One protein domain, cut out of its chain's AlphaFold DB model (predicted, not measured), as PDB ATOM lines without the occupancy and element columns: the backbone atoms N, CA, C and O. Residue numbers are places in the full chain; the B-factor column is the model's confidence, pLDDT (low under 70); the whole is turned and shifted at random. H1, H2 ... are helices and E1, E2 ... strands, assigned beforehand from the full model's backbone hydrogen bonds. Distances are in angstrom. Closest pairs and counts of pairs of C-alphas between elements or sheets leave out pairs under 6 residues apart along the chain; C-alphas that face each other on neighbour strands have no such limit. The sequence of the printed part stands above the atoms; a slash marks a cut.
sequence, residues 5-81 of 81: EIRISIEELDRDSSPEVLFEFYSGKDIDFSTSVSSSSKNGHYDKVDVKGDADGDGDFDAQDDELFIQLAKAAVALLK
ATOM      1  N   GLU A   5     -14.459 -10.617 -27.134       96.12
ATOM      2  CA  GLU A   5     -15.545  -9.640 -27.043       96.12
ATOM      3  C   GLU A   5     -15.162  -8.501 -26.104       96.12
ATOM      4  O   GLU A   5     -14.455  -8.713 -25.119       96.12
ATOM      5  N   ILE A   6     -15.644  -7.300 -26.421       96.00
ATOM      6  CA  ILE A   6     -15.667  -6.172 -25.494       96.00
ATOM      7  C   ILE A   6     -17.100  -6.004 -25.000       96.00
ATOM      8  O   ILE A   6     -18.047  -6.017 -25.794       96.00
ATOM      9  N   ARG A   7     -17.269  -5.861 -23.689       97.25
ATOM     10  CA  ARG A   7     -18.534  -5.464 -23.074       97.25
ATOM     11  C   ARG A   7     -18.410  -4.033 -22.598       97.25
ATOM     12  O   ARG A   7     -17.404  -3.663 -21.999       97.25
ATOM     13  N   ILE A   8     -19.430  -3.244 -22.910       98.06
ATOM     14  CA  ILE A   8     -19.473  -1.820 -22.606       98.06
ATOM     15  C   ILE A   8     -20.727  -1.552 -21.788       98.06
ATOM     16  O   ILE A   8     -21.822  -1.950 -22.189       98.06
ATOM     17  N   SER A   9     -20.561  -0.891 -20.649       97.62
ATOM     18  CA  SER A   9     -21.655  -0.527 -19.746       97.62
ATOM     19  C   SER A   9     -21.441   0.872 -19.174       97.62
ATOM     20  O   SER A   9     -20.328   1.395 -19.209       97.62
ATOM     21  N   ILE A  10     -22.523   1.500 -18.711       96.94
ATOM     22  CA  ILE A  10     -22.482   2.776 -17.992       96.94
ATOM     23  C   ILE A  10     -22.871   2.464 -16.551       96.94
ATOM     24  O   ILE A  10     -24.022   2.110 -16.297       96.94
ATOM     25  N   GLU A  11     -21.917   2.572 -15.634       96.12
ATOM     26  CA  GLU A  11     -22.033   2.088 -14.257       96.12
ATOM     27  C   GLU A  11     -21.622   3.183 -13.273       96.12
ATOM     28  O   GLU A  11     -20.802   4.032 -13.586       96.12
ATOM     29  N   GLU A  12     -22.192   3.170 -12.072       95.19
ATOM     30  CA  GLU A  12     -21.811   4.088 -10.993       95.19
ATOM     31  C   GLU A  12     -20.809   3.382 -10.069       95.19
ATOM     32  O   GLU A  12     -21.197   2.736  -9.087       95.19
ATOM     33  N   LEU A  13     -19.522   3.455 -10.413       94.62
ATOM     34  CA  LEU A  13     -18.447   2.732  -9.733       94.62
ATOM     35  C   LEU A  13     -17.964   3.495  -8.493       94.62
ATOM     36  O   LEU A  13     -17.826   2.901  -7.417       94.62
ATOM     37  N   ASP A  14     -17.798   4.813  -8.619       92.25
ATOM     38  CA  ASP A  14     -17.206   5.666  -7.580       92.25
ATOM     39  C   ASP A  14     -18.227   6.238  -6.576       92.25
ATOM     40  O   ASP A  14     -17.849   6.779  -5.530       92.25
ATOM     41  N   ARG A  15     -19.532   6.052  -6.826       92.88
ATOM     42  CA  ARG A  15     -20.653   6.523  -5.981       92.88
ATOM     43  C   ARG A  15     -20.655   8.035  -5.770       92.88
ATOM     44  O   ARG A  15     -20.959   8.529  -4.679       92.88
ATOM     45  N   ASP A  16     -20.331   8.769  -6.816       92.69
ATOM     46  CA  ASP A  16     -20.221  10.213  -6.829       92.69
ATOM     47  C   ASP A  16     -21.287  10.913  -7.697       92.69
ATOM     48  O   ASP A  16     -21.284  12.144  -7.798       92.69
ATOM     49  N   SER A  17     -22.250  10.138  -8.213       92.25
ATOM     50  CA  SER A  17     -23.351  10.559  -9.092       92.25
ATOM     51  C   SER A  17     -22.918  10.984 -10.499       92.25
ATOM     52  O   SER A  17     -23.671  11.684 -11.186       92.25
ATOM     53  N   SER A  18     -21.727  10.576 -10.936       94.50
ATOM     54  CA  SER A  18     -21.211  10.768 -12.286       94.50
ATOM     55  C   SER A  18     -20.760   9.422 -12.872       94.50
ATOM     56  O   SER A  18     -19.564   9.159 -12.903       94.50
ATOM     57  N   PRO A  19     -21.677   8.615 -13.438       96.19
ATOM     58  CA  PRO A  19     -21.374   7.240 -13.815       96.19
ATOM     59  C   PRO A  19     -20.279   7.147 -14.880       96.19
ATOM     60  O   PRO A  19     -20.261   7.920 -15.849       96.19
ATOM     61  N   GLU A  20     -19.421   6.150 -14.730       98.00
ATOM     62  CA  GLU A  20     -18.316   5.801 -15.607       98.00
ATOM     63  C   GLU A  20     -18.767   4.943 -16.795       98.00
ATOM     64  O   GLU A  20     -19.763   4.220 -16.740       98.00
ATOM     65  N   VAL A  21     -18.001   4.990 -17.886       98.19
ATOM     66  CA  VAL A  21     -18.110   4.003 -18.966       98.19
ATOM     67  C   VAL A  21     -17.122   2.884 -18.683       98.19
ATOM     68  O   VAL A  21     -15.916   3.106 -18.761       98.19
ATOM     69  N   LEU A  22     -17.624   1.694 -18.363       98.25
ATOM     70  CA  LEU A  22     -16.817   0.509 -18.092       98.25
ATOM     71  C   LEU A  22     -16.614  -0.304 -19.373       98.25
ATOM     72  O   LEU A  22     -17.579  -0.671 -20.051       98.25
ATOM     73  N   PHE A  23     -15.354  -0.629 -19.655       98.25
ATOM     74  CA  PHE A  23     -14.927  -1.544 -20.703       98.25
ATOM     75  C   PHE A  23     -14.347  -2.810 -20.092       98.25
ATOM     76  O   PHE A  23     -13.390  -2.759 -19.322       98.25
ATOM     77  N   GLU A  24     -14.882  -3.953 -20.499       97.75
ATOM     78  CA  GLU A  24     -14.365  -5.264 -20.121       97.75
ATOM     79  C   GLU A  24     -14.025  -6.068 -21.377       97.75
ATOM     80  O   GLU A  24     -14.882  -6.300 -22.234       97.75
ATOM     81  N   PHE A  25     -12.778  -6.514 -21.480       96.38
ATOM     82  CA  PHE A  25     -12.267  -7.299 -22.597       96.38
ATOM     83  C   PHE A  25     -12.184  -8.765 -22.189       96.38
ATOM     84  O   PHE A  25     -11.581  -9.091 -21.169       96.38
ATOM     85  N   TYR A  26     -12.769  -9.651 -22.994       97.38
ATOM     86  CA  TYR A  26     -12.862 -11.076 -22.683       97.38
ATOM     87  C   TYR A  26     -12.185 -11.967 -23.726       97.38
ATOM     88  O   TYR A  26     -12.350 -11.773 -24.935       97.38
ATOM     89  N   SER A  27     -11.542 -13.032 -23.237       96.94
ATOM     90  CA  SER A  27     -11.199 -14.245 -23.987       96.94
ATOM     91  C   SER A  27     -12.139 -15.376 -23.606       96.94
ATOM     92  O   SER A  27     -11.979 -16.031 -22.574       96.94
ATOM     93  N   GLY A  28     -13.140 -15.654 -24.440       95.38
ATOM     94  CA  GLY A  28     -14.126 -16.683 -24.122       95.38
ATOM     95  C   GLY A  28     -14.937 -16.331 -22.870       95.38
ATOM     96  O   GLY A  28     -15.905 -15.590 -22.980       95.38
ATOM     97  N   LYS A  29     -14.605 -16.916 -21.706       94.12
ATOM     98  CA  LYS A  29     -15.293 -16.647 -20.423       94.12
ATOM     99  C   LYS A  29     -14.483 -15.784 -19.458       94.12
ATOM    100  O   LYS A  29     -15.044 -15.338 -18.461       94.12
ATOM    101  N   ASP A  30     -13.200 -15.607 -19.734       96.38
ATOM    102  CA  ASP A  30     -12.252 -14.984 -18.821       96.38
ATOM    103  C   ASP A  30     -12.083 -13.513 -19.187       96.38
ATOM    104  O   ASP A  30     -12.055 -13.168 -20.371       96.38
ATOM    105  N   ILE A  31     -12.006 -12.654 -18.171       96.19
ATOM    106  CA  ILE A  31     -11.696 -11.239 -18.356       96.19
ATOM    107  C   ILE A  31     -10.180 -11.089 -18.504       96.19
ATOM    108  O   ILE A  31      -9.417 -11.497 -17.629       96.19
ATOM    109  N   ASP A  32      -9.752 -10.537 -19.635       95.00
ATOM    110  CA  ASP A  32      -8.343 -10.269 -19.927       95.00
ATOM    111  C   ASP A  32      -7.920  -8.935 -19.301       95.00
ATOM    112  O   ASP A  32      -6.836  -8.813 -18.733       95.00
ATOM    113  N   PHE A  33      -8.784  -7.925 -19.421       95.56
ATOM    114  CA  PHE A  33      -8.518  -6.555 -19.005       95.56
ATOM    115  C   PHE A  33      -9.828  -5.802 -18.775       95.56
ATOM    116  O   PHE A  33     -10.832  -6.057 -19.447       95.56
ATOM    117  N   SER A  34      -9.808  -4.843 -17.855       97.25
ATOM    118  CA  SER A  34     -10.903  -3.902 -17.651       97.25
ATOM    119  C   SER A  34     -10.362  -2.509 -17.383       97.25
ATOM    120  O   SER A  34      -9.424  -2.352 -16.600       97.25
ATOM    121  N   THR A  35     -11.010  -1.507 -17.960       97.88
ATOM    122  CA  THR A  35     -10.762  -0.101 -17.645       97.88
ATOM    123  C   THR A  35     -12.064   0.681 -17.684       97.88
ATOM    124  O   THR A  35     -13.059   0.224 -18.249       97.88
ATOM    125  N   SER A  36     -12.060   1.859 -17.083       98.00
ATOM    126  CA  SER A  36     -13.179   2.785 -17.110       98.00
ATOM    127  C   SER A  36     -12.734   4.159 -17.578       98.00
ATOM    128  O   SER A  36     -11.576   4.556 -17.410       98.00
ATOM    129  N   VAL A  37     -13.680   4.879 -18.175       98.31
ATOM    130  CA  VAL A  37     -13.538   6.302 -18.469       98.31
ATOM    131  C   VAL A  37     -14.550   7.075 -17.641       98.31
ATOM    132  O   VAL A  37     -15.756   6.830 -17.726       98.31
ATOM    133  N   SER A  38     -14.052   8.035 -16.871       97.56
ATOM    134  CA  SER A  38     -14.822   8.910 -15.992       97.56
ATOM    135  C   SER A  38     -14.859  10.348 -16.525       97.56
ATOM    136  O   SER A  38     -14.075  10.751 -17.393       97.56
ATOM    137  N   SER A  39     -15.816  11.132 -16.019       96.75
ATOM    138  CA  SER A  39     -15.843  12.582 -16.213       96.75
ATOM    139  C   SER A  39     -15.136  13.249 -15.039       96.75
ATOM    140  O   SER A  39     -15.707  13.367 -13.955       96.75
ATOM    141  N   SER A  40     -13.910  13.732 -15.252       94.44
ATOM    142  CA  SER A  40     -13.080  14.345 -14.202       94.44
ATOM    143  C   SER A  40     -13.786  15.501 -13.481       94.44
ATOM    144  O   SER A  40     -13.595  15.736 -12.287       94.44
ATOM    145  N   SER A  41     -14.638  16.215 -14.220       94.75
ATOM    146  CA  SER A  41     -15.390  17.382 -13.767       94.75
ATOM    147  C   SER A  41     -16.853  17.072 -13.426       94.75
ATOM    148  O   SER A  41     -17.612  18.006 -13.164       94.75
ATOM    149  N   LYS A  42     -17.270  15.797 -13.453       92.94
ATOM    150  CA  LYS A  42     -18.643  15.343 -13.146       92.94
ATOM    151  C   LYS A  42     -19.729  16.080 -13.933       92.94
ATOM    152  O   LYS A  42     -20.812  16.369 -13.430       92.94
ATOM    153  N   ASN A  43     -19.419  16.438 -15.176       91.19
ATOM    154  CA  ASN A  43     -20.284  17.237 -16.050       91.19
ATOM    155  C   ASN A  43     -20.727  16.463 -17.302       91.19
ATOM    156  O   ASN A  43     -21.278  17.049 -18.233       91.19
ATOM    157  N   GLY A  44     -20.467  15.151 -17.335       88.69
ATOM    158  CA  GLY A  44     -20.775  14.275 -18.464       88.69
ATOM    159  C   GLY A  44     -19.771  14.351 -19.617       88.69
ATOM    160  O   GLY A  44     -19.952  13.647 -20.610       88.69
ATOM    161  N   HIS A  45     -18.715  15.162 -19.510       94.50
ATOM    162  CA  HIS A  45     -17.587  15.119 -20.435       94.50
ATOM    163  C   HIS A  45     -16.583  14.069 -19.954       94.50
ATOM    164  O   HIS A  45     -15.855  14.310 -18.996       94.50
ATOM    165  N   TYR A  46     -16.586  12.908 -20.605       96.19
ATOM    166  CA  TYR A  46     -15.680  11.794 -20.328       96.19
ATOM    167  C   TYR A  46     -14.280  12.093 -20.876       96.19
ATOM    168  O   TYR A  46     -14.131  12.353 -22.074       96.19
ATOM    169  N   ASP A  47     -13.279  12.114 -19.998       97.38
ATOM    170  CA  ASP A  47     -11.937  12.639 -20.292       97.38
ATOM    171  C   ASP A  47     -10.803  12.022 -19.465       97.38
ATOM    172  O   ASP A  47      -9.647  12.405 -19.649       97.38
ATOM    173  N   LYS A  48     -11.106  11.087 -18.566       97.25
ATOM    174  CA  LYS A  48     -10.115  10.465 -17.689       97.25
ATOM    175  C   LYS A  48     -10.223   8.951 -17.753       97.25
ATOM    176  O   LYS A  48     -11.276   8.407 -17.443       97.25
ATOM    177  N   VAL A  49      -9.129   8.290 -18.118       97.62
ATOM    178  CA  VAL A  49      -8.985   6.829 -18.051       97.62
ATOM    179  C   VAL A  49      -8.486   6.440 -16.660       97.62
ATOM    180  O   VAL A  49      -7.566   7.071 -16.134       97.62
ATOM    181  N   ASP A  50      -9.093   5.425 -16.044       95.19
ATOM    182  CA  ASP A  50      -8.737   5.009 -14.680       95.19
ATOM    183  C   ASP A  50      -7.618   3.961 -14.640       95.19
ATOM    184  O   ASP A  50      -6.767   3.998 -13.748       95.19
ATOM    185  N   VAL A  51      -7.576   3.056 -15.622       95.44
ATOM    186  CA  VAL A  51      -6.518   2.046 -15.763       95.44
ATOM    187  C   VAL A  51      -5.942   2.114 -17.174       95.44
ATOM    188  O   VAL A  51      -6.665   1.920 -18.151       95.44
ATOM    189  N   LYS A  52      -4.635   2.369 -17.282       94.62
ATOM    190  CA  LYS A  52      -3.926   2.368 -18.567       94.62
ATOM    191  C   LYS A  52      -3.957   0.976 -19.200       94.62
ATOM    192  O   LYS A  52      -3.800  -0.025 -18.499       94.62
ATOM    193  N   GLY A  53      -4.133   0.930 -20.512       94.00
ATOM    194  CA  GLY A  53      -4.093  -0.284 -21.322       94.00
ATOM    195  C   GLY A  53      -3.546   0.037 -22.707       94.00
ATOM    196  O   GLY A  53      -3.644   1.180 -23.123       94.00
ATOM    197  N   ASP A  54      -2.981  -0.963 -23.370       95.88
ATOM    198  CA  ASP A  54      -2.449  -0.883 -24.735       95.88
ATOM    199  C   ASP A  54      -3.624  -1.043 -25.715       95.88
ATOM    200  O   ASP A  54      -4.085  -2.158 -25.994       95.88
ATOM    201  N   ALA A  55      -4.236   0.076 -26.094       94.75
ATOM    202  CA  ALA A  55      -5.459   0.113 -26.886       94.75
ATOM    203  C   ALA A  55      -5.181  -0.035 -28.385       94.75
ATOM    204  O   ALA A  55      -6.041  -0.555 -29.107       94.75
ATOM    205  N   ASP A  56      -4.020   0.425 -28.856       95.00
ATOM    206  CA  ASP A  56      -3.623   0.327 -30.261       95.00
ATOM    207  C   ASP A  56      -2.777  -0.919 -30.590       95.00
ATOM    208  O   ASP A  56      -2.710  -1.328 -31.757       95.00
ATOM    209  N   GLY A  57      -2.256  -1.604 -29.568       94.50
ATOM    210  CA  GLY A  57      -1.523  -2.858 -29.677       94.50
ATOM    211  C   GLY A  57      -0.045  -2.685 -30.024       94.50
ATOM    212  O   GLY A  57       0.548  -3.630 -30.566       94.50
ATOM    213  N   ASP A  58       0.541  -1.508 -29.796       96.50
ATOM    214  CA  ASP A  58       1.942  -1.220 -30.108       96.50
ATOM    215  C   ASP A  58       2.934  -1.657 -29.011       96.50
ATOM    216  O   ASP A  58       4.144  -1.769 -29.262       96.50
ATOM    217  N   GLY A  59       2.411  -2.043 -27.845       96.44
ATOM    218  CA  GLY A  59       3.169  -2.583 -26.726       96.44
ATOM    219  C   GLY A  59       3.645  -1.548 -25.709       96.44
ATOM    220  O   GLY A  59       4.448  -1.917 -24.838       96.44
ATOM    221  N   ASP A  60       3.185  -0.298 -25.785       96.44
ATOM    222  CA  ASP A  60       3.349   0.688 -24.720       96.44
ATOM    223  C   ASP A  60       2.013   1.133 -24.073       96.44
ATOM    224  O   ASP A  60       1.058   0.361 -24.033       96.44
ATOM    225  N   PHE A  61       2.027   2.243 -23.330       95.81
ATOM    226  CA  PHE A  61       0.900   2.714 -22.505       95.81
ATOM    227  C   PHE A  61       0.883   4.249 -22.492       95.81
ATOM    228  O   PHE A  61       0.978   4.895 -21.425       95.81
ATOM    229  N   ASP A  62       0.883   4.840 -23.679       96.25
ATOM    230  CA  ASP A  62       1.084   6.265 -23.885       96.25
ATOM    231  C   ASP A  62      -0.227   7.077 -23.783       96.25
ATOM    232  O   ASP A  62      -1.146   6.734 -23.034       96.25
ATOM    233  N   ALA A  63      -0.257   8.263 -24.392       96.81
ATOM    234  CA  ALA A  63      -1.429   9.137 -24.383       96.81
ATOM    235  C   ALA A  63      -2.409   8.845 -25.532       96.81
ATOM    236  O   ALA A  63      -3.570   9.245 -25.445       96.81
ATOM    237  N   GLN A  64      -1.954   8.188 -26.601       97.81
ATOM    238  CA  GLN A  64      -2.793   7.772 -27.722       97.81
ATOM    239  C   GLN A  64      -3.751   6.668 -27.275       97.81
ATOM    240  O   GLN A  64      -4.938   6.731 -27.600       97.81
ATOM    241  N   ASP A  65      -3.282   5.741 -26.440       98.00
ATOM    242  CA  ASP A  65      -4.131   4.730 -25.808       98.00
ATOM    243  C   ASP A  65      -5.285   5.347 -25.017       98.00
ATOM    244  O   ASP A  65      -6.459   4.999 -25.188       98.00
ATOM    245  N   ASP A  66      -4.943   6.313 -24.159       98.00
ATOM    246  CA  ASP A  66      -5.917   7.007 -23.327       98.00
ATOM    247  C   ASP A  66      -6.940   7.748 -24.213       98.00
ATOM    248  O   ASP A  66      -8.147   7.729 -23.945       98.00
ATOM    249  N   GLU A  67      -6.486   8.355 -25.318       98.31
ATOM    250  CA  GLU A  67      -7.359   9.018 -26.286       98.31
ATOM    251  C   GLU A  67      -8.332   8.038 -26.961       98.31
ATOM    252  O   GLU A  67      -9.521   8.353 -27.090       98.31
ATOM    253  N   LEU A  68      -7.881   6.838 -27.336       98.31
ATOM    254  CA  LEU A  68      -8.728   5.809 -27.945       98.31
ATOM    255  C   LEU A  68      -9.828   5.331 -26.992       98.31
ATOM    256  O   LEU A  68     -10.996   5.257 -27.394       98.31
ATOM    257  N   PHE A  69      -9.505   5.081 -25.720       98.31
ATOM    258  CA  PHE A  69     -10.519   4.736 -24.720       98.31
ATOM    259  C   PHE A  69     -11.529   5.869 -24.517       98.31
ATOM    260  O   PHE A  69     -12.738   5.621 -24.471       98.31
ATOM    261  N   ILE A  70     -11.068   7.122 -24.456       98.50
ATOM    262  CA  ILE A  70     -11.946   8.294 -24.326       98.50
ATOM    263  C   ILE A  70     -12.876   8.428 -25.539       98.50
ATOM    264  O   ILE A  70     -14.072   8.693 -25.380       98.50
ATOM    265  N   GLN A  71     -12.363   8.245 -26.757       98.31
ATOM    266  CA  GLN A  71     -13.172   8.299 -27.978       98.31
ATOM    267  C   GLN A  71     -14.225   7.184 -27.999       98.31
ATOM    268  O   GLN A  71     -15.399   7.453 -28.280       98.31
ATOM    269  N   LEU A  72     -13.841   5.958 -27.632       97.81
ATOM    270  CA  LEU A  72     -14.769   4.838 -27.516       97.81
ATOM    271  C   LEU A  72     -15.853   5.111 -26.464       97.81
ATOM    272  O   LEU A  72     -17.027   4.833 -26.712       97.81
ATOM    273  N   ALA A  73     -15.495   5.714 -25.328       98.12
ATOM    274  CA  ALA A  73     -16.439   6.028 -24.256       98.12
ATOM    275  C   ALA A  73     -17.480   7.044 -24.714       98.12
ATOM    276  O   ALA A  73     -18.680   6.848 -24.518       98.12
ATOM    277  N   LYS A  74     -17.037   8.097 -25.406       97.69
ATOM    278  CA  LYS A  74     -17.930   9.099 -25.999       97.69
ATOM    279  C   LYS A  74     -18.885   8.475 -27.018       97.69
ATOM    280  O   LYS A  74     -20.075   8.788 -26.996       97.69
ATOM    281  N   ALA A  75     -18.394   7.573 -27.870       97.81
ATOM    282  CA  ALA A  75     -19.229   6.859 -28.834       97.81
ATOM    283  C   ALA A  75     -20.254   5.943 -28.144       97.81
ATOM    284  O   ALA A  75     -21.430   5.962 -28.500       97.81
ATOM    285  N   ALA A  76     -19.839   5.188 -27.125       97.25
ATOM    286  CA  ALA A  76     -20.724   4.321 -26.355       97.25
ATOM    287  C   ALA A  76     -21.817   5.114 -25.629       97.25
ATOM    288  O   ALA A  76     -22.989   4.761 -25.713       97.25
ATOM    289  N   VAL A  77     -21.463   6.227 -24.981       96.06
ATOM    290  CA  VAL A  77     -22.428   7.112 -24.311       96.06
ATOM    291  C   VAL A  77     -23.459   7.653 -25.296       96.06
ATOM    292  O   VAL A  77     -24.637   7.690 -24.960       96.06
ATOM    293  N   ALA A  78     -23.047   8.024 -26.510       95.81
ATOM    294  CA  ALA A  78     -23.965   8.490 -27.546       95.81
ATOM    295  C   ALA A  78     -24.917   7.395 -28.074       95.81
ATOM    296  O   ALA A  78     -25.947   7.726 -28.655       95.81
ATOM    297  N   LEU A  79     -24.571   6.112 -27.911       95.88
ATOM    298  CA  LEU A  79     -25.370   4.971 -28.375       95.88
ATOM    299  C   LEU A  79     -26.231   4.335 -27.275       95.88
ATOM    300  O   LEU A  79     -27.246   3.716 -27.590       95.88
ATOM    301  N   LEU A  80     -25.799   4.423 -26.016       91.56
ATOM    302  CA  LEU A  80     -26.400   3.718 -24.878       91.56
ATOM    303  C   LEU A  80     -27.242   4.623 -23.960       91.56
ATOM    304  O   LEU A  80     -27.996   4.085 -23.149       91.56
ATOM    305  N   LYS A  81     -27.120   5.955 -24.061       78.69
ATOM    306  CA  LYS A  81     -28.023   6.919 -23.402       78.69
ATOM    307  C   LYS A  81     -29.155   7.340 -24.331       78.69
ATOM    308  O   LYS A  81     -30.272   7.533 -23.803       78.69
TER     309      LYS A  81
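AT A GLANCE: This is residues 5 to 81 of the 81 residues of an uncharacterized protein of Pseudomonas sp. NFACC39-1 (UniProt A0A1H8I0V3). A single helix, H1, crosses one face of a twisted three-stranded sheet, making two layers; the other face is bare. The unnamed stretch 39 to 62 pairs through residues 48 to 49 with residues 37 to 38 of E3. The 77 printed residues hold E1, E2, E3, H1, mixed class; the sheet, order E1 - E2 - E3, is a meander, each strand antiparallel to the one before. It is compact, radius of gyration of the C-alphas 12.2 A, spanning 32 by 29 by 22 A.

IN THESE COORDINATES: E1, residues 5 to 11, 18.5 A, begins at (-15.545, -9.640, -27.043). E2 is residues 20 to 27, 22.9 A; E3, 30 to 38, 24.2 A. H1, residues 63 to 80, 25.6 A, ends at (-26.400, 3.718, -24.878).

HOW THE PARTS SIT: Hairpin E1 and E2 has N 7 and O 24 at 2.8 A; hairpin E2 and E3, N 23 and O 35 at 2.8 A. H1 is on the sheet, height 9.0 A; its closest C-alphas to E2 are Ala 73 and Val 21, 5.9 A. Every O i to N i+4 pair in H1 is within hydrogen-bond range.

THE WHOLE: The farthest C-alphas, Gly 28 and Ser 41, are 35.6 A apart. The printed part has no cut; the link E3 to H1 is long. No printed residue is under 70 in pLDDT.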